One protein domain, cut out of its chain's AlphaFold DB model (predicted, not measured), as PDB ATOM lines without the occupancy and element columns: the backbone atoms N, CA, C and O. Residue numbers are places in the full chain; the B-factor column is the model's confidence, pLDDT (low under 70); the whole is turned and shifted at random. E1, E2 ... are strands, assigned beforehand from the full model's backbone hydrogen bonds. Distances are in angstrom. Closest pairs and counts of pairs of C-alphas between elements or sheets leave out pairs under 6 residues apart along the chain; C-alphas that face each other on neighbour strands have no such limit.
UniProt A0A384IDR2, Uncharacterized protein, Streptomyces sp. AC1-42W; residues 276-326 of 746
ATOM      1  N   TYR A 276     -34.982  16.255  24.946       63.44
ATOM      2  CA  TYR A 276     -34.683  17.326  24.009       63.44
ATOM      3  C   TYR A 276     -33.196  17.671  24.074       63.44
ATOM      4  O   TYR A 276     -32.639  17.919  25.148       63.44
ATOM      5  N   PHE A 277     -32.562  17.685  22.905       73.19
ATOM      6  CA  PHE A 277     -31.158  18.023  22.731       73.19
ATOM      7  C   PHE A 277     -31.049  19.152  21.715       73.19
ATOM      8  O   PHE A 277     -31.635  19.062  20.637       73.19
ATOM      9  N   ASP A 278     -30.244  20.161  22.029       68.44
ATOM     10  CA  ASP A 278     -29.708  21.048  21.007       68.44
ATOM     11  C   ASP A 278     -28.678  20.262  20.209       68.44
ATOM     12  O   ASP A 278     -27.720  19.717  20.769       68.44
ATOM     13  N   VAL A 279     -28.883  20.178  18.898       65.44
ATOM     14  CA  VAL A 279     -28.004  19.427  18.008       65.44
ATOM     15  C   VAL A 279     -27.333  20.351  17.005       65.44
ATOM     16  O   VAL A 279     -27.976  21.130  16.308       65.44
ATOM     17  N   SER A 280     -26.013  20.237  16.899       72.38
ATOM     18  CA  SER A 280     -25.295  20.704  15.715       72.38
ATOM     19  C   SER A 280     -25.333  19.588  14.686       72.38
ATOM     20  O   SER A 280     -25.003  18.451  15.022       72.38
ATOM     21  N   ALA A 281     -25.724  19.883  13.449       75.06
ATOM     22  CA  ALA A 281     -25.824  18.877  12.399       75.06
ATOM     23  C   ALA A 281     -25.136  19.322  11.104       75.06
ATOM     24  O   ALA A 281     -25.174  20.490  10.722       75.06
ATOM     25  N   ARG A 282     -24.527  18.361  10.406       74.69
ATOM     26  CA  ARG A 282     -24.083  18.488   9.017       74.69
ATOM     27  C   ARG A 282     -25.167  17.946   8.103       74.69
ATOM     28  O   ARG A 282     -25.597  16.807   8.262       74.69
ATOM     29  N   ILE A 283     -25.562  18.753   7.132       74.44
ATOM     30  CA  ILE A 283     -26.566  18.397   6.132       74.44
ATOM     31  C   ILE A 283     -25.909  18.282   4.761       74.44
ATOM     32  O   ILE A 283     -25.028  19.071   4.420       74.44
ATOM     33  N   THR A 284     -26.324  17.291   3.976       75.88
ATOM     34  CA  THR A 284     -25.929  17.183   2.565       75.88
ATOM     35  C   THR A 284     -27.085  17.658   1.697       75.88
ATOM     36  O   THR A 284     -28.176  17.092   1.750       75.88
ATOM     37  N   GLY A 285     -26.852  18.711   0.914       77.25
ATOM     38  CA  GLY A 285     -27.886  19.375   0.126       77.25
ATOM     39  C   GLY A 285     -27.347  20.072  -1.118       77.25
ATOM     40  O   GLY A 285     -26.138  20.189  -1.313       77.25
ATOM     41  N   ARG A 286     -28.262  20.527  -1.974       81.94
ATOM     42  CA  ARG A 286     -27.982  21.464  -3.063       81.94
ATOM     43  C   ARG A 286     -27.943  22.887  -2.516       81.94
ATOM     44  O   ARG A 286     -28.639  23.200  -1.556       81.94
ATOM     45  N   ILE A 287     -27.182  23.752  -3.173       82.38
ATOM     46  CA  ILE A 287     -27.223  25.194  -2.937       82.38
ATOM     47  C   ILE A 287     -27.745  25.900  -4.194       82.38
ATOM     48  O   ILE A 287     -27.305  25.591  -5.301       82.38
ATOM     49  N   ALA A 288     -28.702  26.808  -4.028       82.50
ATOM     50  CA  ALA A 288     -29.180  27.721  -5.052       82.50
ATOM     51  C   ALA A 288     -28.588  29.110  -4.794       82.50
ATOM     52  O   ALA A 288     -28.693  29.639  -3.688       82.50
ATOM     53  N   LEU A 289     -27.975  29.679  -5.829       82.12
ATOM     54  CA  LEU A 289     -27.391  31.016  -5.826       82.12
ATOM     55  C   LEU A 289     -28.014  31.844  -6.961       82.12
ATOM     56  O   LEU A 289     -28.402  31.265  -7.984       82.12
ATOM     57  N   PRO A 290     -28.109  33.178  -6.820       78.94
ATOM     58  CA  PRO A 290     -28.473  34.069  -7.912       78.94
ATOM     59  C   PRO A 290     -27.603  33.844  -9.152       78.94
ATOM     60  O   PRO A 290     -26.414  33.561  -9.058       78.94
ATOM     61  N   VAL A 291     -28.181  34.052 -10.337       76.31
ATOM     62  CA  VAL A 291     -27.495  33.874 -11.637       76.31
ATOM     63  C   VAL A 291     -26.241  34.757 -11.775       76.31
ATOM     64  O   VAL A 291     -25.359  34.463 -12.576       76.31
ATOM     65  N   HIS A 292     -26.153  35.831 -10.989       73.62
ATOM     66  CA  HIS A 292     -25.030  36.768 -10.975       73.62
ATOM     67  C   HIS A 292     -23.936  36.420  -9.952       73.62
ATOM     68  O   HIS A 292     -22.932  37.124  -9.885       73.62
ATOM     69  N   SER A 293     -24.120  35.375  -9.142       76.44
ATOM     70  CA  SER A 293     -23.126  34.934  -8.162       76.44
ATOM     71  C   SER A 293     -22.026  34.110  -8.835       76.44
ATOM     72  O   SER A 293     -22.303  33.268  -9.688       76.44
ATOM     73  N   GLU A 294     -20.771  34.324  -8.434       73.00
ATOM     74  CA  GLU A 294     -19.654  33.501  -8.903       73.00
ATOM     75  C   GLU A 294     -19.822  32.040  -8.461       73.00
ATOM     76  O   GLU A 294     -20.251  31.751  -7.339       73.00
ATOM     77  N   ALA A 295     -19.486  31.107  -9.355       75.75
ATOM     78  CA  ALA A 295     -19.561  29.686  -9.055       75.75
ATOM     79  C   ALA A 295     -18.543  29.321  -7.954       75.75
ATOM     80  O   ALA A 295     -17.371  29.687  -8.075       75.75
ATOM     81  N   PRO A 296     -18.950  28.589  -6.899       82.81
ATOM     82  CA  PRO A 296     -18.029  28.186  -5.846       82.81
ATOM     83  C   PRO A 296     -16.940  27.263  -6.394       82.81
ATOM     84  O   PRO A 296     -17.209  26.334  -7.158       82.81
ATOM     85  N   GLU A 297     -15.705  27.494  -5.958       78.25
ATOM     86  CA  GLU A 297     -14.575  26.644  -6.299       78.25
ATOM     87  C   GLU A 297     -14.749  25.268  -5.640       78.25
ATOM     88  O   GLU A 297     -15.038  25.180  -4.436       78.25
ATOM     89  N   PRO A 298     -14.542  24.170  -6.390       73.62
ATOM     90  CA  PRO A 298     -14.527  22.838  -5.812       73.62
ATOM     91  C   PRO A 298     -13.514  22.757  -4.663       73.62
ATOM     92  O   PRO A 298     -12.379  23.211  -4.793       73.62
ATOM     93  N   HIS A 299     -13.899  22.114  -3.558       72.19
ATOM     94  CA  HIS A 299     -13.031  21.826  -2.402       72.19
ATOM     95  C   HIS A 299     -12.639  23.021  -1.523       72.19
ATOM     96  O   HIS A 299     -11.755  22.887  -0.678       72.19
ATOM     97  N   ARG A 300     -13.328  24.156  -1.661       77.06
ATOM     98  CA  ARG A 300     -13.203  25.298  -0.754       77.06
ATOM     99  C   ARG A 300     -14.417  25.381   0.172       77.06
ATOM    100  O   ARG A 300     -15.535  25.058  -0.222       77.06
ATOM    101  N   SER A 301     -14.186  25.762   1.427       79.88
ATOM    102  CA  SER A 301     -15.265  25.949   2.405       79.88
ATOM    103  C   SER A 301     -15.870  27.337   2.239       79.88
ATOM    104  O   SER A 301     -15.134  28.308   2.065       79.88
ATOM    105  N   TYR A 302     -17.194  27.439   2.306       79.75
ATOM    106  CA  TYR A 302     -17.915  28.700   2.160       79.75
ATOM    107  C   TYR A 302     -18.951  28.864   3.269       79.75
ATOM    108  O   TYR A 302     -19.580  27.891   3.683       79.75
ATOM    109  N   LEU A 303     -19.147  30.103   3.715       80.75
ATOM    110  CA  LEU A 303     -20.246  30.499   4.584       80.75
ATOM    111  C   LEU A 303     -21.336  31.161   3.725       80.75
ATOM    112  O   LEU A 303     -21.040  32.146   3.042       80.75
ATOM    113  N   PRO A 304     -22.569  30.630   3.695       80.44
ATOM    114  CA  PRO A 304     -23.638  31.219   2.903       80.44
ATOM    115  C   PRO A 304     -24.202  32.472   3.589       80.44
ATOM    116  O   PRO A 304     -24.461  32.472   4.792       80.44
ATOM    117  N   VAL A 305     -24.397  33.540   2.815       75.81
ATOM    118  CA  VAL A 305     -24.949  34.823   3.277       75.81
ATOM    119  C   VAL A 305     -26.435  34.883   2.925       75.81
ATOM    120  O   VAL A 305     -26.815  34.544   1.804       75.81
ATOM    121  N   GLY A 306     -27.278  35.269   3.890       70.50
ATOM    122  CA  GLY A 306     -28.735  35.340   3.694       70.50
ATOM    123  C   GLY A 306     -29.377  33.977   3.405       70.50
ATOM    124  O   GLY A 306     -30.308  33.882   2.612       70.50
ATOM    125  N   ALA A 307     -28.834  32.899   3.980       78.75
ATOM    126  CA  ALA A 307     -29.215  31.539   3.618       78.75
ATOM    127  C   ALA A 307     -30.569  31.114   4.214       78.75
ATOM    128  O   ALA A 307     -30.810  31.273   5.410       78.75
ATOM    129  N   THR A 308     -31.405  30.476   3.402       74.38
ATOM    130  CA  THR A 308     -32.623  29.773   3.825       74.38
ATOM    131  C   THR A 308     -32.523  28.297   3.458       74.38
ATOM    132  O   THR A 308     -31.908  27.936   2.456       74.38
ATOM    133  N   LEU A 309     -33.097  27.424   4.286       75.31
ATOM    134  CA  LEU A 309     -33.052  25.975   4.094       75.31
ATOM    135  C   LEU A 309     -34.453  25.449   3.765       75.31
ATOM    136  O   LEU A 309     -35.409  25.728   4.481       75.31
ATOM    137  N   SER A 310     -34.569  24.688   2.681       76.06
ATOM    138  CA  SER A 310     -35.825  24.124   2.169       76.06
ATOM    139  C   SER A 310     -35.595  22.730   1.569       76.06
ATOM    140  O   SER A 310     -34.478  22.218   1.624       76.06
ATOM    141  N   TRP A 311     -36.629  22.100   1.011       72.19
ATOM    142  CA  TRP A 311     -36.503  20.874   0.216       72.19
ATOM    143  C   TRP A 311     -36.683  21.203  -1.263       72.19
ATOM    144  O   TRP A 311     -37.599  21.943  -1.626       72.19
ATOM    145  N   ASP A 312     -35.830  20.649  -2.124       68.06
ATOM    146  CA  ASP A 312     -36.096  20.663  -3.559       68.06
ATOM    147  C   ASP A 312     -37.195  19.653  -3.927       68.06
ATOM    148  O   ASP A 312     -37.600  18.801  -3.132       68.06
ATOM    149  N   LYS A 313     -37.701  19.753  -5.161       65.00
ATOM    150  CA  LYS A 313     -38.765  18.878  -5.681       65.00
ATOM    151  C   LYS A 313     -38.354  17.398  -5.724       65.00
ATOM    152  O   LYS A 313     -39.210  16.534  -5.871       65.00
ATOM    153  N   GLU A 314     -37.063  17.112  -5.571       66.69
ATOM    154  CA  GLU A 314     -36.482  15.772  -5.547       66.69
ATOM    155  C   GLU A 314     -36.209  15.268  -4.121       66.69
ATOM    156  O   GLU A 314     -35.553  14.238  -3.950       66.69
ATOM    157  N   GLY A 315     -36.694  15.971  -3.091       64.94
ATOM    158  CA  GLY A 315     -36.566  15.534  -1.706       64.94
ATOM    159  C   GLY A 315     -35.123  15.560  -1.208       64.94
ATOM    160  O   GLY A 315     -34.719  14.679  -0.455       64.94
ATOM    161  N   ARG A 316     -34.328  16.560  -1.614       73.38
ATOM    162  CA  ARG A 316     -33.016  16.866  -1.021       73.38
ATOM    163  C   ARG A 316     -33.004  18.268  -0.419       73.38
ATOM    164  O   ARG A 316     -33.716  19.156  -0.880       73.38
ATOM    165  N   TRP A 317     -32.180  18.463   0.610       77.44
ATOM    166  CA  TRP A 317     -31.980  19.776   1.223       77.44
ATOM    167  C   TRP A 317     -31.550  20.793   0.162       77.44
ATOM    168  O   TRP A 317     -30.622  20.531  -0.598       77.44
ATOM    169  N   LEU A 318     -32.215  21.938   0.116       80.81
ATOM    170  CA  LEU A 318     -31.928  23.067  -0.753       80.81
ATOM    171  C   LEU A 318     -31.601  24.282   0.112       80.81
ATOM    172  O   LEU A 318     -32.461  24.818   0.810       80.81
ATOM    173  N   ILE A 319     -30.348  24.705   0.052       82.12
ATOM    174  CA  ILE A 319     -29.843  25.917   0.682       82.12
ATOM    175  C   ILE A 319     -29.978  27.036  -0.350       82.12
ATOM    176  O   ILE A 319     -29.256  27.039  -1.336       82.12
ATOM    177  N   SER A 320     -30.884  27.982  -0.164       81.31
ATOM    178  CA  SER A 320     -30.970  29.169  -1.020       81.31
ATOM    179  C   SER A 320     -30.201  30.295  -0.349       81.31
ATOM    180  O   SER A 320     -30.569  30.691   0.752       81.31
ATOM    181  N   ALA A 321     -29.133  30.785  -0.968       84.88
ATOM    182  CA  ALA A 321     -28.292  31.838  -0.405       84.88
ATOM    183  C   ALA A 321     -28.148  32.992  -1.396       84.88
ATOM    184  O   ALA A 321     -28.123  32.776  -2.603       84.88
ATOM    185  N   GLU A 322     -28.022  34.215  -0.890       81.06
ATOM    186  CA  GLU A 322     -27.818  35.411  -1.717       81.06
ATOM    187  C   GLU A 322     -26.367  35.515  -2.215       81.06
ATOM    188  O   GLU A 322     -26.090  36.118  -3.250       81.06
ATOM    189  N   GLY A 323     -25.435  34.871  -1.507       78.00
ATOM    190  CA  GLY A 323     -24.029  34.783  -1.881       78.00
ATOM    191  C   GLY A 323     -23.238  33.828  -0.987       78.00
ATOM    192  O   GLY A 323     -23.748  33.303   0.005       78.00
ATOM    193  N   LEU A 324     -21.972  33.604  -1.343       82.81
ATOM    194  CA  LEU A 324     -21.041  32.747  -0.608       82.81
ATOM    195  C   LEU A 324     -19.793  33.529  -0.204       82.81
ATOM    196  O   LEU A 324     -19.173  34.185  -1.037       82.81
ATOM    197  N   GLN A 325     -19.379  33.393   1.055       79.81
ATOM    198  CA  GLN A 325     -18.125  33.950   1.549       79.81
ATOM    199  C   GLN A 325     -17.087  32.831   1.738       79.81
ATOM    200  O   GLN A 325     -17.346  31.896   2.495       79.81
ATOM    201  N   PRO A 326     -15.918  32.878   1.073       75.81
ATOM    202  CA  PRO A 326     -14.898  31.846   1.220       75.81
ATOM    203  C   PRO A 326     -14.282  31.854   2.621       75.81
ATOM    204  O   PRO A 326     -13.860  32.892   3.128       75.81
TER     205      PRO A 326
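Overview. This is residues 276 to 326 of the 746 residues of an uncharacterized protein of Streptomyces sp. AC1-42W (UniProt A0A384IDR2). A small body of strands has one long arm: strands E3, E4, E5 and E6 make a two-stranded ribbon that folds sharply between its E4 and E5 part and its E3 and E6 part, and E2 lies along the E5 side of the first part, giving three strands there. The arm is the first strand, E1, whose residues 276 to 282 stick out free and make much of the length, while a loop of residues 289 to 300 leads from E2 to E3. The printed part has 51 residues with six named strands, E1 to E6 in order, and no named helix; its class is all strand. The sheet E2, E5, E4 is mixed, and the sheet E3, E6 is antiparallel. The whole is elongated, 40 by 26 by 20 A, and only just loose, close to compact, with a radius of gyration of the C-alphas of 12.2 A.

Arrangement. E1, residues 276 to 283, pairs with no named strand and bends by 56 degrees at residue 280. It runs on at 67 degrees, across one residue, into E2, residues 285 to 288, and the two meet only through their link. E2 is an edge strand, parallel to its neighbour E5, residues 317 to 320, at 23 degrees; N 286 and O 317 are 2.7 A apart, within hydrogen-bond range. The closest C-alphas of E1 and E5 are those of Ile 283 and Trp 317, 7.4 A apart. E3, residues 301 to 305, is antiparallel to E6, residues 323 to 326, at 145 degrees, with N 303 and O 325 at 2.8 A, within hydrogen-bond range. E4, residues 308 to 311, is the other edge strand and forms a hairpin with the inner strand E5, antiparallel at 144 degrees; N 318 and O 310 are within hydrogen-bond range at 2.7 A. E5 runs on into E6 across two residues, at 98 degrees. E3 and E5 are only just apart, with closest C-alphas 8.5 A from each other.

Along the chain. E1 begins at C-alpha 276, (-34.683, 17.326, 24.009), and is 19.7 A long from first to last C-alpha. E2 measures 9.9 A, and E3, which begins at C-alpha 301, (-15.265, 25.949, 2.405), measures 13.2 A. E4 is 10.4 A and E5 9.7 A long. E6, 10.1 A long, ends at C-alpha 326, (-14.898, 31.846, 1.220).

Size, cuts and confidence. The two C-alphas farthest apart are those of Tyr 276 and His 292, 41.2 A. The printed part has no cut. The link from E2 to E3, 12 residues, is long; the other four are tight. The mean pLDDT of the printed part is 75.9, and residue 276, residues 278 to 279 and residues 312 to 315 are under 70.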